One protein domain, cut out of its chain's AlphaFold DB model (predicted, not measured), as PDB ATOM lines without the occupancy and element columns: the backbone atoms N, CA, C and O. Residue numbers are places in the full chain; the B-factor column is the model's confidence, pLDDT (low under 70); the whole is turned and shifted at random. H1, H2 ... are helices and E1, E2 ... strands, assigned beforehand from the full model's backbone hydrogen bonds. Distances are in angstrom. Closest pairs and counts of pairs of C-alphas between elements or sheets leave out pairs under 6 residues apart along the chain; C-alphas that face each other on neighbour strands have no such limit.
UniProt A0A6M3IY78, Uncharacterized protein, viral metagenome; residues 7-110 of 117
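Overview. This is residues 7 to 110 of the 117 residues of an uncharacterized protein of viral metagenome (UniProt A0A6M3IY78). Picture one strongly twisted sheet of six strands with a single helix, H1, packed on it; the long strand E3 runs through the sheet and bends sharply on its way. The E3 and E4 hairpin turn lies towards one end of the long axis and the link from E2 to E3 towards the other, while the short strand E5 meets E3 only at a point. The 104 printed residues hold seven named strands and one named helix, in the order E1 E2 E3 E4 E5 E6 H1 E7. The sheet runs E6 E1 E2 E3 E4 E7, antiparallel throughout, and the class is mixed, helices and strands. The whole is compact, with a radius of gyration of the C-alphas of 14.2 A, yet elongated, spanning 47 by 28 by 28 A.

Along the chain. Find C-alpha 7 at (-7.395, -37.769, -36.177), where E1, residues 7 to 10, begins. E2 follows at residues 15 to 21, 16.6 A long. Next comes E3, residues 32 to 45, the longest strand, 31.8 A from first to last C-alpha; look for its bend of 85 degrees at residue 35. E4, residues 50 to 57, is 22.1 A long. Then read E5 at residues 70 to 72 and E6 at residues 81 to 84. H1 starts at C-alpha 90, (-16.972, -46.793, -35.066), and runs 15.4 A to residue 100. E7, residues 107 to 109, ends at C-alpha 109, (-20.985, -44.234, -29.129).

Arrangement. E1 to E4 form a meander, each strand the antiparallel neighbour of the one before, and each successive two are a hairpin. Look at N 9 and O 16, 2.8 A apart, between E1 and E2; at N 38 and O 17, 2.8 A, between E2 and E3; and at N 39 and O 56, 2.7 A, between E3 and E4. At one edge, E6 pairs with E1 through N 8 and O 83, 2.8 A; at the other, E7 pairs with E4 through N 109 and O 53, 2.7 A. E5 meets E3 only at a point, where C-alphas 33 and 71 face each other at 5.0 A, and it is apart from H1. H1 is on the sheet: its closest C-alphas to E4 are those of Tyr 95 and Val 55, 6.5 A, and to E7 those of Glu 98 and Ile 107, 6.9 A. In H1 every O i to N i+4 pair is within hydrogen-bond range.

Size, cuts and confidence. The two C-alphas farthest apart are those of Gly 28 and Ala 47, 47.2 A. The printed part has no cut, and its one long link is E4 to E5, residues 58 to 69. Mean pLDDT of the printed part is 75.9; in this model residues 22 to 31, 60 to 78 and 103 to 110 are under 70.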
ATOM      1  N   ILE A   7      -8.147 -37.622 -37.417       89.38
ATOM      2  CA  ILE A   7      -7.395 -37.769 -36.177       89.38
ATOM      3  C   ILE A   7      -8.295 -37.517 -34.975       89.38
ATOM      4  O   ILE A   7      -9.243 -36.735 -35.049       89.38
ATOM      5  N   GLN A   8      -7.958 -38.147 -33.858       90.00
ATOM      6  CA  GLN A   8      -8.368 -37.730 -32.531       90.00
ATOM      7  C   GLN A   8      -7.184 -37.034 -31.860       90.00
ATOM      8  O   GLN A   8      -6.090 -37.592 -31.775       90.00
ATOM      9  N   LEU A   9      -7.416 -35.818 -31.389       86.56
ATOM     10  CA  LEU A   9      -6.543 -35.104 -30.479       86.56
ATOM     11  C   LEU A   9      -6.997 -35.406 -29.048       86.56
ATOM     12  O   LEU A   9      -8.155 -35.147 -28.718       86.56
ATOM     13  N   ILE A  10      -6.105 -35.959 -28.232       86.06
ATOM     14  CA  ILE A  10      -6.375 -36.354 -26.846       86.06
ATOM     15  C   ILE A  10      -5.485 -35.523 -25.923       86.06
ATOM     16  O   ILE A  10      -4.266 -35.487 -26.112       86.06
ATOM     17  N   GLY A  11      -6.084 -34.891 -24.915       76.81
ATOM     18  CA  GLY A  11      -5.380 -34.044 -23.947       76.81
ATOM     19  C   GLY A  11      -5.701 -32.550 -24.068       76.81
ATOM     20  O   GLY A  11      -6.490 -32.118 -24.904       76.81
ATOM     21  N   GLY A  12      -5.105 -31.743 -23.185       73.19
ATOM     22  CA  GLY A  12      -5.493 -30.341 -22.999       73.19
ATOM     23  C   GLY A  12      -6.828 -30.203 -22.253       73.19
ATOM     24  O   GLY A  12      -7.122 -30.971 -21.339       73.19
ATOM     25  N   VAL A  13      -7.641 -29.205 -22.623       73.50
ATOM     26  CA  VAL A  13      -8.944 -28.933 -21.975       73.50
ATOM     27  C   VAL A  13     -10.044 -29.889 -22.456       73.50
ATOM     28  O   VAL A  13     -10.964 -30.189 -21.701       73.50
ATOM     29  N   ASN A  14      -9.972 -30.341 -23.709       81.69
ATOM     30  CA  ASN A  14     -10.993 -31.160 -24.356       81.69
ATOM     31  C   ASN A  14     -10.366 -32.058 -25.427       81.69
ATOM     32  O   ASN A  14      -9.441 -31.634 -26.117       81.69
ATOM     33  N   ASP A  15     -10.958 -33.233 -25.636       88.31
ATOM     34  CA  ASP A  15     -10.611 -34.102 -26.756       88.31
ATOM     35  C   ASP A  15     -11.389 -33.690 -28.014       88.31
ATOM     36  O   ASP A  15     -12.578 -33.349 -27.955       88.31
ATOM     37  N   PHE A  16     -10.741 -33.768 -29.175       87.75
ATOM     38  CA  PHE A  16     -11.340 -33.391 -30.458       87.75
ATOM     39  C   PHE A  16     -11.124 -34.464 -31.519       87.75
ATOM     40  O   PHE A  16     -10.092 -35.127 -31.536       87.75
ATOM     41  N   ILE A  17     -12.061 -34.598 -32.456       90.62
ATOM     42  CA  ILE A  17     -11.877 -35.361 -33.697       90.62
ATOM     43  C   ILE A  17     -12.036 -34.425 -34.881       90.62
ATOM     44  O   ILE A  17     -12.969 -33.628 -34.917       90.62
ATOM     45  N   GLY A  18     -11.162 -34.550 -35.872       88.88
ATOM     46  CA  GLY A  18     -11.288 -33.823 -37.128       88.88
ATOM     47  C   GLY A  18     -10.167 -34.163 -38.095       88.88
ATOM     48  O   GLY A  18      -9.497 -35.185 -37.951       88.88
ATOM     49  N   LYS A  19      -9.954 -33.313 -39.097       86.75
ATOM     50  CA  LYS A  19      -8.822 -33.454 -40.027       86.75
ATOM     51  C   LYS A  19      -7.693 -32.514 -39.633       86.75
ATOM     52  O   LYS A  19      -7.926 -31.313 -39.508       86.75
ATOM     53  N   LEU A  20      -6.476 -33.030 -39.492       80.50
ATOM     54  CA  LEU A  20      -5.324 -32.181 -39.201       80.50
ATOM     55  C   LEU A  20      -4.942 -31.348 -40.433       80.50
ATOM     56  O   LEU A  20      -4.730 -31.884 -41.518       80.50
ATOM     57  N   ASP A  21      -4.821 -30.038 -40.255       76.25
ATOM     58  CA  ASP A  21      -4.257 -29.106 -41.222       76.25
ATOM     59  C   ASP A  21      -2.890 -28.647 -40.700       76.25
ATOM     60  O   ASP A  21      -2.789 -27.985 -39.671       76.25
ATOM     61  N   GLN A  22      -1.834 -29.066 -41.400       69.56
ATOM     62  CA  GLN A  22      -0.441 -28.783 -41.040       69.56
ATOM     63  C   GLN A  22       0.069 -27.466 -41.646       69.56
ATOM     64  O   GLN A  22       1.276 -27.232 -41.652       69.56
ATOM     65  N   SER A  23      -0.816 -26.631 -42.201       68.31
ATOM     66  CA  SER A  23      -0.430 -25.293 -42.645       68.31
ATOM     67  C   SER A  23       0.084 -24.455 -41.479       68.31
ATOM     68  O   SER A  23      -0.438 -24.499 -40.364       68.31
ATOM     69  N   GLU A  24       1.136 -23.693 -41.756       60.66
ATOM     70  CA  GLU A  24       1.705 -22.751 -40.806       60.66
ATOM     71  C   GLU A  24       0.673 -21.659 -40.499       60.66
ATOM     72  O   GLU A  24       0.054 -21.087 -41.403       60.66
ATOM     73  N   HIS A  25       0.442 -21.398 -39.215       61.78
ATOM     74  CA  HIS A  25      -0.533 -20.399 -38.810       61.78
ATOM     75  C   HIS A  25       0.056 -18.985 -38.990       61.78
ATOM     76  O   HIS A  25       1.219 -18.768 -38.646       61.78
ATOM     77  N   PRO A  26      -0.726 -17.979 -39.440       61.75
ATOM     78  CA  PRO A  26      -0.225 -16.613 -39.651       61.75
ATOM     79  C   PRO A  26       0.369 -15.945 -38.401       61.75
ATOM     80  O   PRO A  26       1.100 -14.966 -38.518       61.75
ATOM     81  N   LEU A  27       0.033 -16.450 -37.208       61.88
ATOM     82  CA  LEU A  27       0.518 -15.949 -35.915       61.88
ATOM     83  C   LEU A  27       1.680 -16.773 -35.323       61.88
ATOM     84  O   LEU A  27       1.954 -16.660 -34.129       61.88
ATOM     85  N   GLY A  28       2.373 -17.569 -36.142       54.75
ATOM     86  CA  GLY A  28       3.680 -18.143 -35.816       54.75
ATOM     87  C   GLY A  28       3.704 -19.654 -35.603       54.75
ATOM     88  O   GLY A  28       2.714 -20.363 -35.787       54.75
ATOM     89  N   ASP A  29       4.882 -20.131 -35.206       54.06
ATOM     90  CA  ASP A  29       5.169 -21.543 -34.996       54.06
ATOM     91  C   ASP A  29       4.304 -22.101 -33.856       54.06
ATOM     92  O   ASP A  29       4.230 -21.496 -32.785       54.06
ATOM     93  N   ARG A  30       3.789 -23.329 -34.033       61.03
ATOM     94  CA  ARG A  30       3.216 -24.203 -32.977       61.03
ATOM     95  C   ARG A  30       1.712 -24.058 -32.714       61.03
ATOM     96  O   ARG A  30       1.267 -24.032 -31.570       61.03
ATOM     97  N   TRP A  31       0.930 -24.053 -33.791       66.69
ATOM     98  CA  TRP A  31      -0.527 -24.197 -33.760       66.69
ATOM     99  C   TRP A  31      -0.929 -25.475 -34.495       66.69
ATOM    100  O   TRP A  31      -0.359 -25.787 -35.539       66.69
ATOM    101  N   PHE A  32      -1.921 -26.198 -33.972       70.69
ATOM    102  CA  PHE A  32      -2.549 -27.297 -34.699       70.69
ATOM    103  C   PHE A  32      -3.918 -26.851 -35.173       70.69
ATOM    104  O   PHE A  32      -4.809 -26.542 -34.383       70.69
ATOM    105  N   ARG A  33      -4.107 -26.834 -36.485       75.12
ATOM    106  CA  ARG A  33      -5.408 -26.536 -37.052       75.12
ATOM    107  C   ARG A  33      -6.164 -27.835 -37.275       75.12
ATOM    108  O   ARG A  33      -5.675 -28.728 -37.961       75.12
ATOM    109  N   ILE A  34      -7.360 -27.942 -36.704       79.81
ATOM    110  CA  ILE A  34      -8.251 -29.083 -36.921       79.81
ATOM    111  C   ILE A  34      -9.436 -28.594 -37.750       79.81
ATOM    112  O   ILE A  34     -10.184 -27.708 -37.341       79.81
ATOM    113  N   LYS A  35      -9.599 -29.154 -38.946       79.88
ATOM    114  CA  LYS A  35     -10.753 -28.903 -39.812       79.88
ATOM    115  C   LYS A  35     -11.931 -29.762 -39.380       79.88
ATOM    116  O   LYS A  35     -11.756 -30.924 -39.009       79.88
ATOM    117  N   ASP A  36     -13.111 -29.157 -39.474       82.38
ATOM    118  CA  ASP A  36     -14.411 -29.728 -39.121       82.38
ATOM    119  C   ASP A  36     -14.438 -30.423 -37.745       82.38
ATOM    120  O   ASP A  36     -14.895 -31.561 -37.642       82.38
ATOM    121  N   PRO A  37     -13.927 -29.777 -36.678       85.19
ATOM    122  CA  PRO A  37     -13.740 -30.444 -35.400       85.19
ATOM    123  C   PRO A  37     -15.073 -30.795 -34.727       85.19
ATOM    124  O   PRO A  37     -16.011 -29.993 -34.671       85.19
ATOM    125  N   CYS A  38     -15.118 -31.986 -34.141       87.94
ATOM    126  CA  CYS A  38     -16.127 -32.407 -33.178       87.94
ATOM    127  C   CYS A  38     -15.482 -32.605 -31.803       87.94
ATOM    128  O   CYS A  38     -14.373 -33.125 -31.700       87.94
ATOM    129  N   LEU A  39     -16.196 -32.213 -30.754       88.31
ATOM    130  CA  LEU A  39     -15.853 -32.481 -29.366       88.31
ATOM    131  C   LEU A  39     -16.080 -33.957 -29.044       88.31
ATOM    132  O   LEU A  39     -17.114 -34.517 -29.423       88.31
ATOM    133  N   VAL A  40     -15.158 -34.546 -28.292       90.00
ATOM    134  CA  VAL A  40     -15.299 -35.885 -27.722       90.00
ATOM    135  C   VAL A  40     -15.330 -35.779 -26.209       90.00
ATOM    136  O   VAL A  40     -14.448 -35.189 -25.596       90.00
ATOM    137  N   PHE A  41     -16.349 -36.360 -25.588       88.31
ATOM    138  CA  PHE A  41     -16.440 -36.412 -24.132       88.31
ATOM    139  C   PHE A  41     -17.210 -37.643 -23.686       88.31
ATOM    140  O   PHE A  41     -18.034 -38.186 -24.419       88.31
ATOM    141  N   ASN A  42     -16.962 -38.090 -22.461       87.94
ATOM    142  CA  ASN A  42     -17.715 -39.193 -21.886       87.94
ATOM    143  C   ASN A  42     -18.905 -38.654 -21.094       87.94
ATOM    144  O   ASN A  42     -18.779 -37.707 -20.319       87.94
ATOM    145  N   ARG A  43     -20.065 -39.283 -21.268       84.38
ATOM    146  CA  ARG A  43     -21.286 -38.991 -20.520       84.38
ATOM    147  C   ARG A  43     -21.886 -40.291 -20.001       84.38
ATOM    148  O   ARG A  43     -21.858 -41.309 -20.689       84.38
ATOM    149  N   GLU A  44     -22.445 -40.254 -18.800       83.06
ATOM    150  CA  GLU A  44     -23.252 -41.360 -18.297       83.06
ATOM    151  C   GLU A  44     -24.572 -41.438 -19.074       83.06
ATOM    152  O   GLU A  44     -25.300 -40.446 -19.183       83.06
ATOM    153  N   ASP A  45     -24.872 -42.612 -19.629       77.31
ATOM    154  CA  ASP A  45     -26.186 -42.923 -20.182       77.31
ATOM    155  C   ASP A  45     -27.151 -43.243 -19.024       77.31
ATOM    156  O   ASP A  45     -27.011 -44.303 -18.397       77.31
ATOM    157  N   PRO A  46     -28.147 -42.377 -18.741       71.62
ATOM    158  CA  PRO A  46     -29.057 -42.564 -17.614       71.62
ATOM    159  C   PRO A  46     -29.907 -43.833 -17.732       71.62
ATOM    160  O   PRO A  46     -30.331 -44.380 -16.715       71.62
ATOM    161  N   ALA A  47     -30.170 -44.302 -18.956       74.75
ATOM    162  CA  ALA A  47     -31.012 -45.470 -19.196       74.75
ATOM    163  C   ALA A  47     -30.267 -46.783 -18.920       74.75
ATOM    164  O   ALA A  47     -30.870 -47.755 -18.469       74.75
ATOM    165  N   HIS A  48     -28.951 -46.806 -19.150       74.69
ATOM    166  CA  HIS A  48     -28.156 -48.035 -19.100       74.69
ATOM    167  C   HIS A  48     -27.075 -48.042 -18.011       74.69
ATOM    168  O   HIS A  48     -26.388 -49.056 -17.878       74.69
ATOM    169  N   LYS A  49     -26.926 -46.961 -17.224       76.19
ATOM    170  CA  LYS A  49     -25.891 -46.796 -16.177       76.19
ATOM    171  C   LYS A  49     -24.483 -47.136 -16.685       76.19
ATOM    172  O   LYS A  49     -23.698 -47.803 -16.010       76.19
ATOM    173  N   ARG A  50     -24.188 -46.749 -17.927       79.75
ATOM    174  CA  ARG A  50     -22.906 -47.004 -18.596       79.75
ATOM    175  C   ARG A  50     -22.293 -45.688 -19.042       79.75
ATOM    176  O   ARG A  50     -22.993 -44.798 -19.522       79.75
ATOM    177  N   MET A  51     -20.974 -45.590 -18.908       79.38
ATOM    178  CA  MET A  51     -20.222 -44.491 -19.503       79.38
ATOM    179  C   MET A  51     -20.229 -44.659 -21.012       79.38
ATOM    180  O   MET A  51     -19.927 -45.740 -21.510       79.38
ATOM    181  N   THR A  52     -20.557 -43.596 -21.730       83.94
ATOM    182  CA  THR A  52     -20.655 -43.634 -23.182       83.94
ATOM    183  C   THR A  52     -19.911 -42.457 -23.779       83.94
ATOM    184  O   THR A  52     -19.985 -41.341 -23.262       83.94
ATOM    185  N   THR A  53     -19.158 -42.709 -24.844       88.06
ATOM    186  CA  THR A  53     -18.401 -41.660 -25.524       88.06
ATOM    187  C   THR A  53     -19.340 -40.911 -26.450       88.06
ATOM    188  O   THR A  53     -20.104 -41.521 -27.188       88.06
ATOM    189  N   VAL A  54     -19.317 -39.591 -26.399       88.19
ATOM    190  CA  VAL A  54     -20.183 -38.718 -27.182       88.19
ATOM    191  C   VAL A  54     -19.325 -37.929 -28.148       88.19
ATOM    192  O   VAL A  54     -18.294 -37.389 -27.753       88.19
ATOM    193  N   VAL A  55     -19.775 -37.849 -29.398       88.88
ATOM    194  CA  VAL A  55     -19.219 -36.948 -30.408       88.88
ATOM    195  C   VAL A  55     -20.255 -35.868 -30.690       88.88
ATOM    196  O   VAL A  55     -21.415 -36.169 -30.987       88.88
ATOM    197  N   ALA A  56     -19.847 -34.610 -30.560       86.56
ATOM    198  CA  ALA A  56     -20.723 -33.461 -30.745       86.56
ATOM    199  C   ALA A  56     -20.027 -32.375 -31.562       86.56
ATOM    200  O   ALA A  56     -18.851 -32.087 -31.351       86.56
ATOM    201  N   ARG A  57     -20.753 -31.721 -32.470       83.38
ATOM    202  CA  ARG A  57     -20.216 -30.542 -33.157       83.38
ATOM    203  C   ARG A  57     -19.950 -29.397 -32.189       83.38
ATOM    204  O   ARG A  57     -20.699 -29.192 -31.234       83.38
ATOM    205  N   LEU A  58     -18.902 -28.626 -32.476       78.50
ATOM    206  CA  LEU A  58     -18.613 -27.422 -31.708       78.50
ATOM    207  C   LEU A  58     -19.713 -26.384 -31.913       78.50
ATOM    208  O   LEU A  58     -20.078 -26.033 -33.040       78.50
ATOM    209  N   SER A  59     -20.210 -25.885 -30.789       72.12
ATOM    210  CA  SER A  59     -21.168 -24.793 -30.730       72.12
ATOM    211  C   SER A  59     -20.513 -23.595 -30.074       72.12
ATOM    212  O   SER A  59     -19.783 -23.729 -29.091       72.12
ATOM    213  N   GLY A  60     -20.765 -22.421 -30.638       64.12
ATOM    214  CA  GLY A  60     -20.336 -21.167 -30.065       64.12
ATOM    215  C   GLY A  60     -21.028 -20.846 -28.751       64.12
ATOM    216  O   GLY A  60     -22.029 -21.470 -28.393       64.12
ATOM    217  N   PRO A  61     -20.532 -19.817 -28.048       64.62
ATOM    218  CA  PRO A  61     -21.183 -19.302 -26.847       64.62
ATOM    219  C   PRO A  61     -22.603 -18.778 -27.122       64.62
ATOM    220  O   PRO A  61     -23.406 -18.670 -26.201       64.62
ATOM    221  N   ASP A  62     -22.939 -18.491 -28.383       66.00
ATOM    222  CA  ASP A  62     -24.285 -18.128 -28.840       66.00
ATOM    223  C   ASP A  62     -25.181 -19.345 -29.149       66.00
ATOM    224  O   ASP A  62     -26.304 -19.185 -29.634       66.00
ATOM    225  N   GLY A  63     -24.695 -20.564 -28.898       62.19
ATOM    226  CA  GLY A  63     -25.403 -21.816 -29.153       62.19
ATOM    227  C   GLY A  63     -25.470 -22.217 -30.629       62.19
ATOM    228  O   GLY A  63     -26.110 -23.222 -30.946       62.19
ATOM    229  N   LYS A  64     -24.830 -21.478 -31.545       64.19
ATOM    230  CA  LYS A  64     -24.795 -21.834 -32.969       64.19
ATOM    231  C   LYS A  64     -23.632 -22.765 -33.256       64.19
ATOM    232  O   LYS A  64     -22.511 -22.521 -32.824       64.19
ATOM    233  N   SER A  65     -23.873 -23.808 -34.042       62.94
ATOM    234  CA  SER A  65     -22.791 -24.682 -34.489       62.94
ATOM    235  C   SER A  65     -21.976 -24.030 -35.594       62.94
ATOM    236  O   SER A  65     -22.520 -23.601 -36.617       62.94
ATOM    237  N   TYR A  66     -20.662 -23.995 -35.410       60.72
ATOM    238  CA  TYR A  66     -19.746 -23.517 -36.435       60.72
ATOM    239  C   TYR A  66     -19.399 -24.680 -37.359       60.72
ATOM    240  O   TYR A  66     -18.846 -25.689 -36.933       60.72
ATOM    241  N   ARG A  67     -19.776 -24.557 -38.638       54.41
ATOM    242  CA  ARG A  67     -19.468 -25.578 -39.653       54.41
ATOM    243  C   ARG A  67     -18.007 -25.577 -40.072       54.41
ATOM    244  O   ARG A  67     -17.523 -26.610 -40.498       54.41
ATOM    245  N   ASN A  68     -17.339 -24.432 -39.961       54.12
ATOM    246  CA  ASN A  68     -16.026 -24.227 -40.539       54.12
ATOM    247  C   ASN A  68     -15.110 -23.579 -39.498       54.12
ATOM    248  O   ASN A  68     -15.482 -22.563 -38.919       54.12
ATOM    249  N   PHE A  69     -13.913 -24.147 -39.358       55.62
ATOM    250  CA  PHE A  69     -12.744 -23.564 -38.692       55.62
ATOM    251  C   PHE A  69     -12.931 -23.203 -37.214       55.62
ATOM    252  O   PHE A  69     -13.324 -22.093 -36.868       55.62
ATOM    253  N   VAL A  70     -12.535 -24.127 -36.338       59.28
ATOM    254  CA  VAL A  70     -12.076 -23.754 -34.998       59.28
ATOM    255  C   VAL A  70     -10.598 -24.094 -34.944       59.28
ATOM    256  O   VAL A  70     -10.220 -25.264 -35.002       59.28
ATOM    257  N   ASP A  71      -9.764 -23.062 -34.893       62.28
ATOM    258  CA  ASP A  71      -8.348 -23.244 -34.618       62.28
ATOM    259  C   ASP A  71      -8.235 -23.683 -33.153       62.28
ATOM    260  O   ASP A  71      -8.632 -22.959 -32.237       62.28
ATOM    261  N   VAL A  72      -7.775 -24.914 -32.925       63.66
ATOM    262  CA  VAL A  72      -7.578 -25.433 -31.572       63.66
ATOM    263  C   VAL A  72      -6.167 -25.055 -31.141       63.66
ATOM    264  O   VAL A  72      -5.177 -25.575 -31.652       63.66
ATOM    265  N   TYR A  73      -6.069 -24.118 -30.201       62.12
ATOM    266  CA  TYR A  73      -4.792 -23.783 -29.583       62.12
ATOM    267  C   TYR A  73      -4.382 -24.892 -28.623       62.12
ATOM    268  O   TYR A  73      -5.114 -25.199 -27.682       62.12
ATOM    269  N   ILE A  74      -3.200 -25.456 -28.844       61.22
ATOM    270  CA  ILE A  74      -2.589 -26.380 -27.897       61.22
ATOM    271  C   ILE A  74      -1.245 -25.783 -27.501       61.22
ATOM    272  O   ILE A  74      -0.319 -25.772 -28.319       61.22
ATOM    273  N   PRO A  75      -1.120 -25.251 -26.277       57.72
ATOM    274  CA  PRO A  75       0.168 -24.809 -25.786       57.72
ATOM    275  C   PRO A  75       1.100 -26.021 -25.690       57.72
ATOM    276  O   PRO A  75       0.730 -27.059 -25.155       57.72
ATOM    277  N   LEU A  76       2.336 -25.887 -26.181       55.88
ATOM    278  CA  LEU A  76       3.352 -26.954 -26.164       55.88
ATOM    279  C   LEU A  76       3.641 -27.571 -24.788       55.88
ATOM    280  O   LEU A  76       4.328 -28.586 -24.697       55.88
ATOM    281  N   THR A  77       3.243 -26.888 -23.721       62.03
ATOM    282  CA  THR A  77       3.431 -27.352 -22.350       62.03
ATOM    283  C   THR A  77       2.506 -28.512 -22.010       62.03
ATOM    284  O   THR A  77       2.805 -29.256 -21.077       62.03
ATOM    285  N   ASP A  78       1.422 -28.683 -22.768       64.88
ATOM    286  CA  ASP A  78       0.428 -29.712 -22.513       64.88
ATOM    287  C   ASP A  78       0.763 -30.957 -23.345       64.88
ATOM    288  O   ASP A  78       0.869 -30.875 -24.575       64.88
ATOM    289  N   PRO A  79       0.942 -32.128 -22.710       70.06
ATOM    290  CA  PRO A  79       1.121 -33.365 -23.447       70.06
ATOM    291  C   PRO A  79      -0.183 -33.693 -24.178       70.06
ATOM    292  O   PRO A  79      -1.188 -34.037 -23.557       70.06
ATOM    293  N   VAL A  80      -0.152 -33.585 -25.504       77.94
ATOM    294  CA  VAL A  80      -1.232 -34.023 -26.392       77.94
ATOM    295  C   VAL A  80      -0.809 -35.248 -27.185       77.94
ATOM    296  O   VAL A  80       0.291 -35.313 -27.736       77.94
ATOM    297  N   GLU A  81      -1.715 -36.212 -27.271       84.75
ATOM    298  CA  GLU A  81      -1.600 -37.375 -28.143       84.75
ATOM    299  C   GLU A  81      -2.427 -37.124 -29.410       84.75
ATOM    300  O   GLU A  81      -3.603 -36.767 -29.346       84.75
ATOM    301  N   ILE A  82      -1.815 -37.333 -30.579       85.31
ATOM    302  CA  ILE A  82      -2.520 -37.366 -31.863       85.31
ATOM    303  C   ILE A  82      -2.656 -38.824 -32.282       85.31
ATOM    304  O   ILE A  82      -1.658 -39.499 -32.542       85.31
ATOM    305  N   ARG A  83      -3.895 -39.298 -32.397       89.00
ATOM    306  CA  ARG A  83      -4.222 -40.653 -32.836       89.00
ATOM    307  C   ARG A  83      -4.907 -40.621 -34.190       89.00
ATOM    308  O   ARG A  83      -5.959 -40.009 -34.332       89.00
ATOM    309  N   VAL A  84      -4.359 -41.326 -35.175       90.31
ATOM    310  CA  VAL A  84      -5.062 -41.557 -36.448       90.31
ATOM    311  C   VAL A  84      -6.184 -42.558 -36.213       90.31
ATOM    312  O   VAL A  84      -5.960 -43.616 -35.623       90.31
ATOM    313  N   LEU A  85      -7.395 -42.223 -36.652       90.25
ATOM    314  CA  LEU A  85      -8.545 -43.106 -36.532       90.25
ATOM    315  C   LEU A  85      -8.637 -44.044 -37.734       90.25
ATOM    316  O   LEU A  85      -8.473 -43.633 -38.883       90.25
ATOM    317  N   ASP A  86      -8.973 -45.303 -37.455       90.69
ATOM    318  CA  ASP A  86      -9.396 -46.243 -38.486       90.69
ATOM    319  C   ASP A  86     -10.680 -45.725 -39.151       90.69
ATOM    320  O   ASP A  86     -11.677 -45.463 -38.470       90.69
ATOM    321  N   LYS A  87     -10.656 -45.593 -40.482       87.81
ATOM    322  CA  LYS A  87     -11.783 -45.108 -41.293       87.81
ATOM    323  C   LYS A  87     -13.018 -45.992 -41.138       87.81
ATOM    324  O   LYS A  87     -14.137 -45.479 -41.175       87.81
ATOM    325  N   ASP A  88     -12.818 -47.290 -40.918       88.88
ATOM    326  CA  ASP A  88     -13.897 -48.254 -40.703       88.88
ATOM    327  C   ASP A  88     -14.264 -48.424 -39.222       88.88
ATOM    328  O   ASP A  88     -15.277 -49.062 -38.898       88.88
ATOM    329  N   GLY A  89     -13.495 -47.802 -38.327       88.75
ATOM    330  CA  GLY A  89     -13.734 -47.793 -36.894       88.75
ATOM    331  C   GLY A  89     -15.001 -47.012 -36.518       88.75
ATOM    332  O   GLY A  89     -15.360 -46.025 -37.168       88.75
ATOM    333  N   PRO A  90     -15.695 -47.404 -35.437       89.31
ATOM    334  CA  PRO A  90     -16.972 -46.793 -35.066       89.31
ATOM    335  C   PRO A  90     -16.831 -45.323 -34.663       89.31
ATOM    336  O   PRO A  90     -17.735 -44.536 -34.924       89.31
ATOM    337  N   LEU A  91     -15.686 -44.927 -34.097       89.62
ATOM    338  CA  LEU A  91     -15.419 -43.535 -33.738       89.62
ATOM    339  C   LEU A  91     -15.329 -42.629 -34.979       89.62
ATOM    340  O   LEU A  91     -15.930 -41.556 -34.998       89.62
ATOM    341  N   CYS A  92     -14.648 -43.080 -36.042       90.94
ATOM    342  CA  CYS A  92     -14.559 -42.337 -37.301       90.94
ATOM    343  C   CYS A  92     -15.915 -42.274 -38.019       90.94
ATOM    344  O   CYS A  92     -16.301 -41.214 -38.512       90.94
ATOM    345  N   LYS A  93     -16.671 -43.380 -38.031       91.00
ATOM    346  CA  LYS A  93     -18.025 -43.427 -38.609       91.00
ATOM    347  C   LYS A  93     -18.968 -42.431 -37.939       91.00
ATOM    348  O   LYS A  93     -19.592 -41.630 -38.627       91.00
ATOM    349  N   VAL A  94     -19.002 -42.418 -36.607       90.75
ATOM    350  CA  VAL A  94     -19.848 -41.491 -35.842       90.75
ATOM    351  C   VAL A  94     -19.422 -40.037 -36.041       90.75
ATOM    352  O   VAL A  94     -20.276 -39.164 -36.181       90.75
ATOM    353  N   TYR A  95     -18.119 -39.762 -36.121       90.69
ATOM    354  CA  TYR A  95     -17.630 -38.434 -36.486       90.69
ATOM    355  C   TYR A  95     -18.135 -37.981 -37.864       90.69
ATOM    356  O   TYR A  95     -18.632 -36.864 -37.987       90.69
ATOM    357  N   ILE A  96     -18.048 -38.835 -38.890       89.94
ATOM    358  CA  ILE A  96     -18.528 -38.511 -40.243       89.94
ATOM    359  C   ILE A  96     -20.036 -38.230 -40.226       89.94
ATOM    360  O   ILE A  96     -20.480 -37.233 -40.796       89.94
ATOM    361  N   GLU A  97     -20.811 -39.063 -39.528       89.56
ATOM    362  CA  GLU A  97     -22.249 -38.854 -39.355       89.56
ATOM    363  C   GLU A  97     -22.561 -37.523 -38.671       89.56
ATOM    364  O   GLU A  97     -23.453 -36.800 -39.123       89.56
ATOM    365  N   GLU A  98     -21.846 -37.177 -37.598       86.94
ATOM    366  CA  GLU A  98     -22.089 -35.922 -36.891       86.94
ATOM    367  C   GLU A  98     -21.652 -34.715 -37.716       86.94
ATOM    368  O   GLU A  98     -22.399 -33.743 -37.792       86.94
ATOM    369  N   ARG A  99     -20.511 -34.783 -38.406       85.38
ATOM    370  CA  ARG A  99     -20.027 -33.727 -39.305       85.38
ATOM    371  C   ARG A  99     -21.051 -33.397 -40.397       85.38
ATOM    372  O   ARG A  99     -21.384 -32.225 -40.594       85.38
ATOM    373  N   ASP A 100     -21.576 -34.419 -41.074       84.12
ATOM    374  CA  ASP A 100     -22.424 -34.263 -42.267       84.12
ATOM    375  C   ASP A 100     -23.904 -34.010 -41.943       84.12
ATOM    376  O   ASP A 100     -24.693 -33.618 -42.813       84.12
ATOM    377  N   ARG A 101     -24.316 -34.198 -40.687       79.44
ATOM    378  CA  ARG A 101     -25.714 -34.028 -40.275       79.44
ATOM    379  C   ARG A 101     -26.178 -32.575 -40.480       79.44
ATOM    380  O   ARG A 101     -25.421 -31.621 -40.304       79.44
ATOM    381  N   LYS A 102     -27.447 -32.363 -40.850       73.56
ATOM    382  CA  LYS A 102     -27.978 -31.007 -41.119       73.56
ATOM    383  C   LYS A 102     -28.214 -30.183 -39.852       73.56
ATOM    384  O   LYS A 102     -28.001 -28.974 -39.891       73.56
ATOM    385  N   ALA A 103     -28.635 -30.839 -38.770       67.75
ATOM    386  CA  ALA A 103     -28.877 -30.237 -37.465       67.75
ATOM    387  C   ALA A 103     -27.948 -30.876 -36.416       67.75
ATOM    388  O   ALA A 103     -27.869 -32.103 -36.370       67.75
ATOM    389  N   PRO A 104     -27.245 -30.078 -35.602       61.50
ATOM    390  CA  PRO A 104     -26.317 -30.582 -34.594       61.50
ATOM    391  C   PRO A 104     -27.076 -31.342 -33.501       61.50
ATOM    392  O   PRO A 104     -28.080 -30.857 -32.977       61.50
ATOM    393  N   THR A 105     -26.604 -32.530 -33.144       60.34
ATOM    394  CA  THR A 105     -27.155 -33.332 -32.040       60.34
ATOM    395  C   THR A 105     -26.050 -34.208 -31.472       60.34
ATOM    396  O   THR A 105     -25.220 -34.693 -32.220       60.34
ATOM    397  N   ASN A 106     -26.050 -34.478 -30.172       65.00
ATOM    398  CA  ASN A 106     -25.044 -35.358 -29.576       65.00
ATOM    399  C   ASN A 106     -25.218 -36.803 -30.084       65.00
ATOM    400  O   ASN A 106     -26.290 -37.380 -29.877       65.00
ATOM    401  N   ILE A 107     -24.191 -37.398 -30.702       62.56
ATOM    402  CA  ILE A 107     -24.195 -38.829 -31.054       62.56
ATOM    403  C   ILE A 107     -23.460 -39.615 -29.976       62.56
ATOM    404  O   ILE A 107     -22.341 -39.286 -29.594       62.56
ATOM    405  N   ILE A 108     -24.115 -40.663 -29.487       63.00
ATOM    406  CA  ILE A 108     -23.639 -41.528 -28.416       63.00
ATOM    407  C   ILE A 108     -23.014 -42.784 -29.039       63.00
ATOM    408  O   ILE A 108     -23.669 -43.486 -29.805       63.00
ATOM    409  N   ILE A 109     -21.762 -43.072 -28.692       65.38
ATOM    410  CA  ILE A 109     -20.985 -44.234 -29.129       65.38
ATOM    411  C   ILE A 109     -20.978 -45.268 -28.004       65.38
ATOM    412  O   ILE A 109     -20.245 -45.080 -27.026       65.38
ATOM    413  N   PRO A 110     -21.748 -46.367 -28.124       55.03
ATOM    414  CA  PRO A 110     -21.686 -47.467 -27.169       55.03
ATOM    415  C   PRO A 110     -20.233 -47.916 -27.023       55.03
ATOM    416  O   PRO A 110     -19.544 -48.055 -28.035       55.03
TER     417      PRO A 110